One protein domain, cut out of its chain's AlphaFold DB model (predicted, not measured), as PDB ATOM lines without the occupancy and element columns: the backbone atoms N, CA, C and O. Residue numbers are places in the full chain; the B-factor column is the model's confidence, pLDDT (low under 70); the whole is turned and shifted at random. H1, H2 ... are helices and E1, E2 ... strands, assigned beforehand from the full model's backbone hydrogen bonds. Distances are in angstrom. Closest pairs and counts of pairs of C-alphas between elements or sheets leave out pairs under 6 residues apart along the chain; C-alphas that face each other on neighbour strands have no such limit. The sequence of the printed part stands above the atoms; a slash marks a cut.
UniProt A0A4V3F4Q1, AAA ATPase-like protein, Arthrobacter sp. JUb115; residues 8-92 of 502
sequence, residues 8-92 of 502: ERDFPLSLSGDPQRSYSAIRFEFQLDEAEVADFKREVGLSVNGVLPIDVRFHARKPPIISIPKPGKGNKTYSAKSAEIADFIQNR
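What this domain is: This is residues 8 to 92 of the 502 residues of the protein "AAA ATPase-like protein" of Arthrobacter sp. JUb115 (UniProt A0A4V3F4Q1). What shape does the model have? A long, narrow sheet of three strands has helices gathered toward one end: H3 crosses over it, H1 lies beyond the place where E1 ends and E2 begins, and H2 sits near the end of E3. Residues 8 to 23, with no named element, loop beyond the other end. What is it built of? The 85 printed residues hold three named helices and three named strands, in the order E1 H1 E2 E3 H2 H3, of mixed class; the sheet's order is E1 E2 E3, antiparallel throughout. The whole is loose, with a radius of gyration of the C-alphas of 15.3 A, and elongated, spanning 45 by 27 by 18 A.

How they stand to each other: How do the strands pair? E1, residues 24 to 31, is antiparallel to E2, residues 51 to 59, with N 24 and O 58 within hydrogen-bond range at 3.0 A. E2 and E3, residues 62 to 67, form a hairpin, with N 55 and O 67 within range at 2.8 A. Where do the helices stand? H1, residues 34 to 44, is not on the sheet, and H2, residues 74 to 80, only grazes it with residues 75 to 80. H3, residues 82 to 90, is on it and lies over E2, with E3 only just missed at 2 of its C-alphas; it runs across the strands, at 72 degrees to E2 on the local plane. H1 and H3 touch, the closest C-alphas being those of Val 44 and Glu 84, 6.2 A apart, at a steep tilt of 44 degrees, opposite ways. Are the helix backbones intact? In H1, H2 and H3 every O i to N i+4 pair is within hydrogen-bond range.

Where its parts are: Where does E1 begin? Its C-alpha 24 is at (-49.639, 47.402, 11.468), and E1 is 23.1 A long, E2 26.2 A, H1 15.3 A. Where does H3 end? Its C-alpha 90 is at (-46.247, 26.795, 16.018).

The domain as a whole: How far does it reach? The two C-alphas farthest apart, those of Gly 17 and Ala 35, are 46.3 A apart. Is it unbroken and sure? The printed part has no cut and no long link between named elements; residues 71 to 75 are under pLDDT 70.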
ATOM      1  N   GLU A   8     -51.057  50.736  21.715       84.12
ATOM      2  CA  GLU A   8     -50.634  52.018  22.288       84.12
ATOM      3  C   GLU A   8     -49.110  52.106  22.399       84.12
ATOM      4  O   GLU A   8     -48.542  53.187  22.242       84.12
ATOM      5  N   ARG A   9     -48.450  50.965  22.626       84.50
ATOM      6  CA  ARG A   9     -46.988  50.872  22.740       84.50
ATOM      7  C   ARG A   9     -46.281  50.671  21.397       84.50
ATOM      8  O   ARG A   9     -45.263  51.310  21.151       84.50
ATOM      9  N   ASP A  10     -46.767  49.748  20.568       86.06
ATOM     10  CA  ASP A  10     -46.044  49.228  19.396       86.06
ATOM     11  C   ASP A  10     -46.397  49.967  18.095       86.06
ATOM     12  O   ASP A  10     -45.632  49.912  17.129       86.06
ATOM     13  N   PHE A  11     -47.547  50.651  18.026       86.56
ATOM     14  CA  PHE A  11     -47.886  51.450  16.846       86.56
ATOM     15  C   PHE A  11     -47.069  52.754  16.833       86.56
ATOM     16  O   PHE A  11     -47.034  53.455  17.846       86.56
ATOM     17  N   PRO A  12     -46.435  53.138  15.705       84.12
ATOM     18  CA  PRO A  12     -45.620  54.345  15.654       84.12
ATOM     19  C   PRO A  12     -46.415  55.596  16.042       84.12
ATOM     20  O   PRO A  12     -47.375  55.968  15.365       84.12
ATOM     21  N   LEU A  13     -45.974  56.290  17.095       83.12
ATOM     22  CA  LEU A  13     -46.636  57.500  17.603       83.12
ATOM     23  C   LEU A  13     -46.777  58.590  16.530       83.12
ATOM     24  O   LEU A  13     -47.786  59.286  16.491       83.12
ATOM     25  N   SER A  14     -45.802  58.700  15.624       81.00
ATOM     26  CA  SER A  14     -45.814  59.650  14.502       81.00
ATOM     27  C   SER A  14     -46.915  59.387  13.470       81.00
ATOM     28  O   SER A  14     -47.251  60.285  12.701       81.00
ATOM     29  N   LEU A  15     -47.471  58.175  13.444       81.50
ATOM     30  CA  LEU A  15     -48.581  57.781  12.574       81.50
ATOM     31  C   LEU A  15     -49.917  57.739  13.331       81.50
ATOM     32  O   LEU A  15     -50.955  57.442  12.735       81.50
ATOM     33  N   SER A  16     -49.907  58.008  14.640       72.81
ATOM     34  CA  SER A  16     -51.102  57.966  15.479       72.81
ATOM     35  C   SER A  16     -52.073  59.081  15.082       72.81
ATOM     36  O   SER A  16     -51.709  60.253  15.047       72.81
ATOM     37  N   GLY A  17     -53.315  58.711  14.758       72.62
ATOM     38  CA  GLY A  17     -54.368  59.647  14.348       72.62
ATOM     39  C   GLY A  17     -54.558  59.812  12.836       72.62
ATOM     40  O   GLY A  17     -55.522  60.464  12.439       72.62
ATOM     41  N   ASP A  18     -53.723  59.196  11.991       76.94
ATOM     42  CA  ASP A  18     -53.958  59.149  10.542       76.94
ATOM     43  C   ASP A  18     -55.057  58.113  10.205       76.94
ATOM     44  O   ASP A  18     -54.842  56.905  10.363       76.94
ATOM     45  N   PRO A  19     -56.238  58.535   9.704       71.06
ATOM     46  CA  PRO A  19     -57.326  57.617   9.375       71.06
ATOM     47  C   PRO A  19     -56.987  56.644   8.232       71.06
ATOM     48  O   PRO A  19     -57.647  55.609   8.104       71.06
ATOM     49  N   GLN A  20     -55.964  56.921   7.415       72.75
ATOM     50  CA  GLN A  20     -55.510  56.012   6.356       72.75
ATOM     51  C   GLN A  20     -54.592  54.894   6.876       72.75
ATOM     52  O   GLN A  20     -54.450  53.856   6.222       72.75
ATOM     53  N   ARG A  21     -53.997  55.051   8.064       77.69
ATOM     54  CA  ARG A  21     -53.069  54.085   8.672       77.69
ATOM     55  C   ARG A  21     -53.755  53.331   9.810       77.69
ATOM     56  O   ARG A  21     -53.489  53.531  10.985       77.69
ATOM     57  N   SER A  22     -54.661  52.427   9.434       80.31
ATOM     58  CA  SER A  22     -55.545  51.710  10.370       80.31
ATOM     59  C   SER A  22     -55.014  50.361  10.882       80.31
ATOM     60  O   SER A  22     -55.736  49.651  11.595       80.31
ATOM     61  N   TYR A  23     -53.792  49.970  10.501       87.44
ATOM     62  CA  TYR A  23     -53.176  48.708  10.916       87.44
ATOM     63  C   TYR A  23     -51.647  48.714  10.839       87.44
ATOM     64  O   TYR A  23     -51.065  49.414  10.010       87.44
ATOM     65  N   SER A  24     -51.025  47.854  11.647       88.75
ATOM     66  CA  SER A  24     -49.639  47.402  11.468       88.75
ATOM     67  C   SER A  24     -49.652  46.062  10.752       88.75
ATOM     68  O   SER A  24     -50.388  45.163  11.152       88.75
ATOM     69  N   ALA A  25     -48.863  45.915   9.692       89.88
ATOM     70  CA  ALA A  25     -48.717  44.652   8.977       89.88
ATOM     71  C   ALA A  25     -47.304  44.107   9.160       89.88
ATOM     72  O   ALA A  25     -46.333  44.821   8.920       89.88
ATOM     73  N   ILE A  26     -47.213  42.838   9.543       90.38
ATOM     74  CA  ILE A  26     -45.962  42.092   9.628       90.38
ATOM     75  C   ILE A  26     -46.067  40.926   8.654       90.38
ATOM     76  O   ILE A  26     -47.014  40.140   8.731       90.38
ATOM     77  N   ARG A  27     -45.113  40.837   7.728       91.12
ATOM     78  CA  ARG A  27     -44.972  39.705   6.815       91.12
ATOM     79  C   ARG A  27     -43.844  38.815   7.311       91.12
ATOM     80  O   ARG A  27     -42.719  39.277   7.460       91.12
ATOM     81  N   PHE A  28     -44.161  37.550   7.526       90.44
ATOM     82  CA  PHE A  28     -43.203  36.485   7.773       90.44
ATOM     83  C   PHE A  28     -43.040  35.672   6.494       90.44
ATOM     84  O   PHE A  28     -44.025  35.380   5.818       90.44
ATOM     85  N   GLU A  29     -41.812  35.295   6.169       91.44
ATOM     86  CA  GLU A  29     -41.515  34.394   5.059       91.44
ATOM     87  C   GLU A  29     -40.760  33.195   5.618       91.44
ATOM     88  O   GLU A  29     -39.640  33.330   6.104       91.44
ATOM     89  N   PHE A  30     -41.407  32.031   5.598       91.06
ATOM     90  CA  PHE A  30     -40.811  30.782   6.054       91.06
ATOM     91  C   PHE A  30     -40.272  30.021   4.851       91.06
ATOM     92  O   PHE A  30     -41.001  29.801   3.879       91.06
ATOM     93  N   GLN A  31     -39.008  29.620   4.922       92.19
ATOM     94  CA  GLN A  31     -38.389  28.730   3.952       92.19
ATOM     95  C   GLN A  31     -38.459  27.306   4.501       92.19
ATOM     96  O   GLN A  31     -37.978  27.060   5.600       92.19
ATOM     97  N   LEU A  32     -39.099  26.418   3.746       91.94
ATOM     98  CA  LEU A  32     -39.305  25.023   4.103       91.94
ATOM     99  C   LEU A  32     -38.341  24.147   3.305       91.94
ATOM    100  O   LEU A  32     -38.179  24.355   2.095       91.94
ATOM    101  N   ASP A  33     -37.753  23.156   3.963       91.62
ATOM    102  CA  ASP A  33     -36.989  22.106   3.291       91.62
ATOM    103  C   ASP A  33     -37.899  21.067   2.599       91.62
ATOM    104  O   ASP A  33     -39.129  21.124   2.661       91.62
ATOM    105  N   GLU A  34     -37.306  20.111   1.880       93.12
ATOM    106  CA  GLU A  34     -38.067  19.104   1.130       93.12
ATOM    107  C   GLU A  34     -38.948  18.213   2.024       93.12
ATOM    108  O   GLU A  34     -40.063  17.851   1.628       93.12
ATOM    109  N   ALA A  35     -38.478  17.882   3.231       91.88
ATOM    110  CA  ALA A  35     -39.221  17.069   4.187       91.88
ATOM    111  C   ALA A  35     -40.387  17.869   4.784       91.88
ATOM    112  O   ALA A  35     -41.519  17.385   4.817       91.88
ATOM    113  N   GLU A  36     -40.152  19.126   5.149       92.19
ATOM    114  CA  GLU A  36     -41.161  20.055   5.651       92.19
ATOM    115  C   GLU A  36     -42.233  20.363   4.596       92.19
ATOM    116  O   GLU A  36     -43.414  20.485   4.929       92.19
ATOM    117  N   VAL A  37     -41.872  20.438   3.310       93.38
ATOM    118  CA  VAL A  37     -42.840  20.572   2.206       93.38
ATOM    119  C   VAL A  37     -43.742  19.335   2.109       93.38
ATOM    120  O   VAL A  37     -44.954  19.468   1.889       93.38
ATOM    121  N   ALA A  38     -43.182  18.133   2.271       93.44
ATOM    122  CA  ALA A  38     -43.951  16.889   2.268       93.44
ATOM    123  C   ALA A  38     -44.876  16.791   3.494       93.44
ATOM    124  O   ALA A  38     -46.057  16.456   3.352       93.44
ATOM    125  N   ASP A  39     -44.367  17.151   4.670       92.94
ATOM    126  CA  ASP A  39     -45.120  17.246   5.920       92.94
ATOM    127  C   ASP A  39     -46.273  18.243   5.813       92.94
ATOM    128  O   ASP A  39     -47.412  17.910   6.142       92.94
ATOM    129  N   PHE A  40     -46.017  19.436   5.270       92.94
ATOM    130  CA  PHE A  40     -47.036  20.461   5.053       92.94
ATOM    131  C   PHE A  40     -48.164  19.941   4.157       92.94
ATOM    132  O   PHE A  40     -49.349  20.124   4.451       92.94
ATOM    133  N   LYS A  41     -47.817  19.229   3.080       92.94
ATOM    134  CA  LYS A  41     -48.809  18.613   2.193       92.94
ATOM    135  C   LYS A  41     -49.608  17.513   2.890       92.94
ATOM    136  O   LYS A  41     -50.801  17.398   2.621       92.94
ATOM    137  N   ARG A  42     -48.984  16.721   3.764       93.94
ATOM    138  CA  ARG A  42     -49.639  15.636   4.512       93.94
ATOM    139  C   ARG A  42     -50.581  16.163   5.596       93.94
ATOM    140  O   ARG A  42     -51.693  15.662   5.710       93.94
ATOM    141  N   GLU A  43     -50.148  17.156   6.366       92.81
ATOM    142  CA  GLU A  43     -50.872  17.676   7.535       92.81
ATOM    143  C   GLU A  43     -51.931  18.713   7.152       92.81
ATOM    144  O   GLU A  43     -53.067  18.634   7.610       92.81
ATOM    145  N   VAL A  44     -51.592  19.653   6.265       91.00
ATOM    146  CA  VAL A  44     -52.490  20.753   5.863       91.00
ATOM    147  C   VAL A  44     -53.261  20.415   4.580       91.00
ATOM    148  O   VAL A  44     -54.312  20.994   4.294       91.00
ATOM    149  N   GLY A  45     -52.780  19.469   3.766       90.12
ATOM    150  CA  GLY A  45     -53.431  19.093   2.502       90.12
ATOM    151  C   GLY A  45     -53.227  20.102   1.364       90.12
ATOM    152  O   GLY A  45     -53.970  20.084   0.383       90.12
ATOM    153  N   LEU A  46     -52.250  21.007   1.484       87.94
ATOM    154  CA  LEU A  46     -51.947  22.056   0.504       87.94
ATOM    155  C   LEU A  46     -50.519  21.907  -0.032       87.94
ATOM    156  O   LEU A  46     -49.639  21.402   0.648       87.94
ATOM    157  N   SER A  47     -50.267  22.344  -1.268       86.00
ATOM    158  CA  SER A  47     -48.932  22.234  -1.886       86.00
ATOM    159  C   SER A  47     -48.171  23.555  -1.806       86.00
ATOM    160  O   SER A  47     -48.701  24.602  -2.163       86.00
ATOM    161  N   VAL A  48     -46.917  23.547  -1.373       86.81
ATOM    162  CA  VAL A  48     -46.094  24.762  -1.279       86.81
ATOM    163  C   VAL A  48     -44.799  24.582  -2.065       86.81
ATOM    164  O   VAL A  48     -44.306  23.474  -2.226       86.81
ATOM    165  N   ASN A  49     -44.279  25.676  -2.612       84.69
ATOM    166  CA  ASN A  49     -43.078  25.722  -3.445       84.69
ATOM    167  C   ASN A  49     -41.812  26.001  -2.614       84.69
ATOM    168  O   ASN A  49     -40.942  26.733  -3.071       84.69
ATOM    169  N   GLY A  50     -41.766  25.519  -1.370       86.44
ATOM    170  CA  GLY A  50     -40.666  25.769  -0.431       86.44
ATOM    171  C   GLY A  50     -40.692  27.129   0.276       86.44
ATOM    172  O   GLY A  50     -39.946  27.319   1.222       86.44
ATOM    173  N   VAL A  51     -41.561  28.072  -0.115       90.19
ATOM    174  CA  VAL A  51     -41.729  29.354   0.599       90.19
ATOM    175  C   VAL A  51     -43.180  29.551   1.016       90.19
ATOM    176  O   VAL A  51     -44.097  29.518   0.183       90.19
ATOM    177  N   LEU A  52     -43.383  29.785   2.311       90.25
ATOM    178  CA  LEU A  52     -44.680  30.020   2.930       90.25
ATOM    179  C   LEU A  52     -44.732  31.439   3.520       90.25
ATOM    180  O   LEU A  52     -44.225  31.668   4.617       90.25
ATOM    181  N   PRO A  53     -45.336  32.408   2.810       89.94
ATOM    182  CA  PRO A  53     -45.516  33.750   3.340       89.94
ATOM    183  C   PRO A  53     -46.759  33.829   4.236       89.94
ATOM    184  O   PRO A  53     -47.815  33.286   3.900       89.94
ATOM    185  N   ILE A  54     -46.661  34.557   5.345       89.19
ATOM    186  CA  ILE A  54     -47.765  34.838   6.267       89.19
ATOM    187  C   ILE A  54     -47.793  36.326   6.589       89.19
ATOM    188  O   ILE A  54     -46.848  36.873   7.145       89.19
ATOM    189  N   ASP A  55     -48.921  36.960   6.298       89.62
ATOM    190  CA  ASP A  55     -49.204  38.345   6.648       89.62
ATOM    191  C   ASP A  55     -50.087  38.386   7.893       89.62
ATOM    192  O   ASP A  55     -51.227  37.910   7.867       89.62
ATOM    193  N   VAL A  56     -49.594  39.013   8.957       89.94
ATOM    194  CA  VAL A  56     -50.354  39.295  10.175       89.94
ATOM    195  C   VAL A  56     -50.631  40.790  10.249       89.94
ATOM    196  O   VAL A  56     -49.711  41.608  10.226       89.94
ATOM    197  N   ARG A  57     -51.909  41.163  10.332       90.81
ATOM    198  CA  ARG A  57     -52.342  42.557  10.472       90.81
ATOM    199  C   ARG A  57     -52.923  42.795  11.852       90.81
ATOM    200  O   ARG A  57     -53.913  42.171  12.223       90.81
ATOM    201  N   PHE A  58     -52.332  43.728  12.582       90.25
ATOM    202  CA  PHE A  58     -52.787  44.180  13.889       90.25
ATOM    203  C   PHE A  58     -53.591  45.465  13.732       90.25
ATOM    204  O   PHE A  58     -53.209  46.345  12.967       90.25
ATOM    205  N   HIS A  59     -54.692  45.577  14.465       88.00
ATOM    206  CA  HIS A  59     -55.579  46.737  14.468       88.00
ATOM    207  C   HIS A  59     -55.822  47.192  15.909       88.00
ATOM    208  O   HIS A  59     -55.815  46.367  16.817       88.00
ATOM    209  N   ALA A  60     -56.154  48.469  16.110       83.44
ATOM    210  CA  ALA A  60     -56.377  49.034  17.445       83.44
ATOM    211  C   ALA A  60     -57.457  48.318  18.276       83.44
ATOM    212  O   ALA A  60     -57.349  48.216  19.491       83.44
ATOM    213  N   ARG A  61     -58.540  47.863  17.631       81.88
ATOM    214  CA  ARG A  61     -59.730  47.310  18.309       81.88
ATOM    215  C   ARG A  61     -60.258  46.024  17.676       81.88
ATOM    216  O   ARG A  61     -61.408  45.659  17.899       81.88
ATOM    217  N   LYS A  62     -59.461  45.368  16.829       83.81
ATOM    218  CA  LYS A  62     -59.844  44.107  16.177       83.81
ATOM    219  C   LYS A  62     -58.786  43.046  16.462       83.81
ATOM    220  O   LYS A  62     -57.613  43.404  16.572       83.81
ATOM    221  N   PRO A  63     -59.179  41.764  16.564       82.31
ATOM    222  CA  PRO A  63     -58.209  40.683  16.655       82.31
ATOM    223  C   PRO A  63     -57.272  40.698  15.434       82.31
ATOM    224  O   PRO A  63     -57.672  41.177  14.365       82.31
ATOM    225  N   PRO A  64     -56.036  40.190  15.582       85.12
ATOM    226  CA  PRO A  64     -55.095  40.121  14.479       85.12
ATOM    227  C   PRO A  64     -55.667  39.278  13.337       85.12
ATOM    228  O   PRO A  64     -56.228  38.205  13.556       85.12
ATOM    229  N   ILE A  65     -55.524  39.777  12.114       86.44
ATOM    230  CA  ILE A  65     -55.973  39.095  10.901       86.44
ATOM    231  C   ILE A  65     -54.763  38.417  10.272       86.44
ATOM    232  O   ILE A  65     -53.803  39.094   9.906       86.44
ATOM    233  N   ILE A  66     -54.825  37.096  10.127       85.25
ATOM    234  CA  ILE A  66     -53.789  36.287   9.480       85.25
ATOM    235  C   ILE A  66     -54.228  35.997   8.045       85.25
ATOM    236  O   ILE A  66     -55.367  35.598   7.799       85.25
ATOM    237  N   SER A  67     -53.336  36.208   7.085       84.56
ATOM    238  CA  SER A  67     -53.578  35.922   5.671       84.56
ATOM    239  C   SER A  67     -52.335  35.337   5.011       84.56
ATOM    240  O   SER A  67     -51.218  35.640   5.411       84.56
ATOM    241  N   ILE A  68     -52.525  34.495   3.994       84.25
ATOM    242  CA  ILE A  68     -51.428  33.838   3.270       84.25
ATOM    243  C   ILE A  68     -51.428  34.361   1.833       84.25
ATOM    244  O   ILE A  68     -52.261  33.934   1.025       84.25
ATOM    245  N   PRO A  69     -50.551  35.319   1.489       77.44
ATOM    246  CA  PRO A  69     -50.552  35.924   0.166       77.44
ATOM    247  C   PRO A  69     -50.082  34.910  -0.891       77.44
ATOM    248  O   PRO A  69     -48.909  34.557  -0.973       77.44
ATOM    249  N   LYS A  70     -51.008  34.461  -1.747       73.31
ATOM    250  CA  LYS A  70     -50.726  33.669  -2.956       73.31
ATOM    251  C   LYS A  70     -51.360  34.338  -4.183       73.31
ATOM    252  O   LYS A  70     -52.506  34.788  -4.096       73.31
ATOM    253  N   PRO A  71     -50.672  34.388  -5.337       59.91
ATOM    254  CA  PRO A  71     -51.267  34.892  -6.570       59.91
ATOM    255  C   PRO A  71     -52.396  33.962  -7.067       59.91
ATOM    256  O   PRO A  71     -52.262  32.740  -7.072       59.91
ATOM    257  N   GLY A  72     -53.518  34.545  -7.504       63.03
ATOM    258  CA  GLY A  72     -54.620  33.827  -8.162       63.03
ATOM    259  C   GLY A  72     -55.654  33.160  -7.234       63.03
ATOM    260  O   GLY A  72     -55.863  33.564  -6.090       63.03
ATOM    261  N   LYS A  73     -56.355  32.137  -7.754       57.47
ATOM    262  CA  LYS A  73     -57.505  31.475  -7.091       57.47
ATOM    263  C   LYS A  73     -57.150  30.732  -5.793       57.47
ATOM    264  O   LYS A  73     -58.044  30.490  -4.987       57.47
ATOM    265  N   GLY A  74     -55.873  30.415  -5.565       63.91
ATOM    266  CA  GLY A  74     -55.407  29.704  -4.368       63.91
ATOM    267  C   GLY A  74     -55.547  30.501  -3.066       63.91
ATOM    268  O   GLY A  74     -55.722  29.904  -2.012       63.91
ATOM    269  N   ASN A  75     -55.564  31.837  -3.112       69.75
ATOM    270  CA  ASN A  75     -55.589  32.677  -1.907       69.75
ATOM    271  C   ASN A  75     -56.784  32.379  -0.973       69.75
ATOM    272  O   ASN A  75     -56.627  32.293   0.245       69.75
ATOM    273  N   LYS A  76     -57.979  32.142  -1.538       75.75
ATOM    274  CA  LYS A  76     -59.179  31.820  -0.743       75.75
ATOM    275  C   LYS A  76     -59.038  30.496   0.011       75.75
ATOM    276  O   LYS A  76     -59.422  30.423   1.172       75.75
ATOM    277  N   THR A  77     -58.465  29.476  -0.628       81.75
ATOM    278  CA  THR A  77     -58.288  28.146  -0.029       81.75
ATOM    279  C   THR A  77     -57.260  28.164   1.103       81.75
ATOM    280  O   THR A  77     -57.511  27.591   2.156       81.75
ATOM    281  N   TYR A  78     -56.137  28.868   0.927       83.12
ATOM    282  CA  TYR A  78     -55.109  28.985   1.971       83.12
ATOM    283  C   TYR A  78     -55.602  29.832   3.143       83.12
ATOM    284  O   TYR A  78     -55.409  29.456   4.293       83.12
ATOM    285  N   SER A  79     -56.302  30.934   2.862       78.44
ATOM    286  CA  SER A  79     -56.883  31.779   3.910       78.44
ATOM    287  C   SER A  79     -57.914  31.022   4.759       78.44
ATOM    288  O   SER A  79     -57.960  31.212   5.973       78.44
ATOM    289  N   ALA A  80     -58.695  30.116   4.153       84.38
ATOM    290  CA  ALA A  80     -59.635  29.257   4.878       84.38
ATOM    291  C   ALA A  80     -58.934  28.262   5.825       84.38
ATOM    292  O   ALA A  80     -59.475  27.959   6.883       84.38
ATOM    293  N   LYS A  81     -57.721  27.813   5.479       87.94
ATOM    294  CA  LYS A  81     -56.877  26.920   6.295       87.94
ATOM    295  C   LYS A  81     -55.822  27.658   7.128       87.94
ATOM    296  O   LYS A  81     -54.839  27.066   7.560       87.94
ATOM    297  N   SER A  82     -56.001  28.958   7.359       84.69
ATOM    298  CA  SER A  82     -55.018  29.787   8.073       84.69
ATOM    299  C   SER A  82     -54.722  29.303   9.498       84.69
ATOM    300  O   SER A  82     -53.577  29.405   9.927       84.69
ATOM    301  N   ALA A  83     -55.709  28.734  10.198       85.19
ATOM    302  CA  ALA A  83     -55.516  28.129  11.518       85.19
ATOM    303  C   ALA A  83     -54.632  26.869  11.457       85.19
ATOM    304  O   ALA A  83     -53.622  26.813  12.146       85.19
ATOM    305  N   GLU A  84     -54.939  25.922  10.562       90.62
ATOM    306  CA  GLU A  84     -54.135  24.700  10.360       90.62
ATOM    307  C   GLU A  84     -52.681  25.035   9.985       90.62
ATOM    308  O   GLU A  84     -51.738  24.395  10.443       90.62
ATOM    309  N   ILE A  85     -52.490  26.076   9.171       89.44
ATOM    310  CA  ILE A  85     -51.163  26.561   8.777       89.44
ATOM    311  C   ILE A  85     -50.426  27.194   9.965       89.44
ATOM    312  O   ILE A  85     -49.223  26.989  10.119       89.44
ATOM    313  N   ALA A  86     -51.125  27.961  10.806       86.62
ATOM    314  CA  ALA A  86     -50.533  28.531  12.011       86.62
ATOM    315  C   ALA A  86     -50.108  27.431  12.999       86.62
ATOM    316  O   ALA A  86     -49.004  27.509  13.536       86.62
ATOM    317  N   ASP A  87     -50.929  26.394  13.178       89.62
ATOM    318  CA  ASP A  87     -50.620  25.246  14.040       89.62
ATOM    319  C   ASP A  87     -49.418  24.452  13.512       89.62
ATOM    320  O   ASP A  87     -48.518  24.104  14.282       89.62
ATOM    321  N   PHE A  88     -49.343  24.235  12.192       91.19
ATOM    322  CA  PHE A  88     -48.195  23.590  11.544       91.19
ATOM    323  C   PHE A  88     -46.869  24.278  11.904       91.19
ATOM    324  O   PHE A  88     -45.882  23.602  12.202       91.19
ATOM    325  N   ILE A  89     -46.858  25.615  11.915       89.69
ATOM    326  CA  ILE A  89     -45.675  26.429  12.224       89.69
ATOM    327  C   ILE A  89     -45.395  26.460  13.728       89.69
ATOM    328  O   ILE A  89     -44.257  26.243  14.142       89.69
ATOM    329  N   GLN A  90     -46.412  26.707  14.559       87.38
ATOM    330  CA  GLN A  90     -46.247  26.795  16.018       87.38
ATOM    331  C   GLN A  90     -45.694  25.501  16.620       87.38
ATOM    332  O   GLN A  90     -44.912  25.540  17.570       87.38
ATOM    333  N   ASN A  91     -46.050  24.350  16.050       89.00
ATOM    334  CA  ASN A  91     -45.546  23.067  16.526       89.00
ATOM    335  C   ASN A  91     -44.065  22.839  16.192       89.00
ATOM    336  O   ASN A  91     -43.408  22.080  16.904       89.00
ATOM    337  N   ARG A  92     -43.526  23.527  15.178       89.62
ATOM    338  CA  ARG A  92     -42.168  23.329  14.647       89.62
ATOM    339  C   ARG A  92     -41.180  24.434  15.005       89.62
ATOM    340  O   ARG A  92     -39.982  24.228  14.857       89.62
TER     341      ARG A  92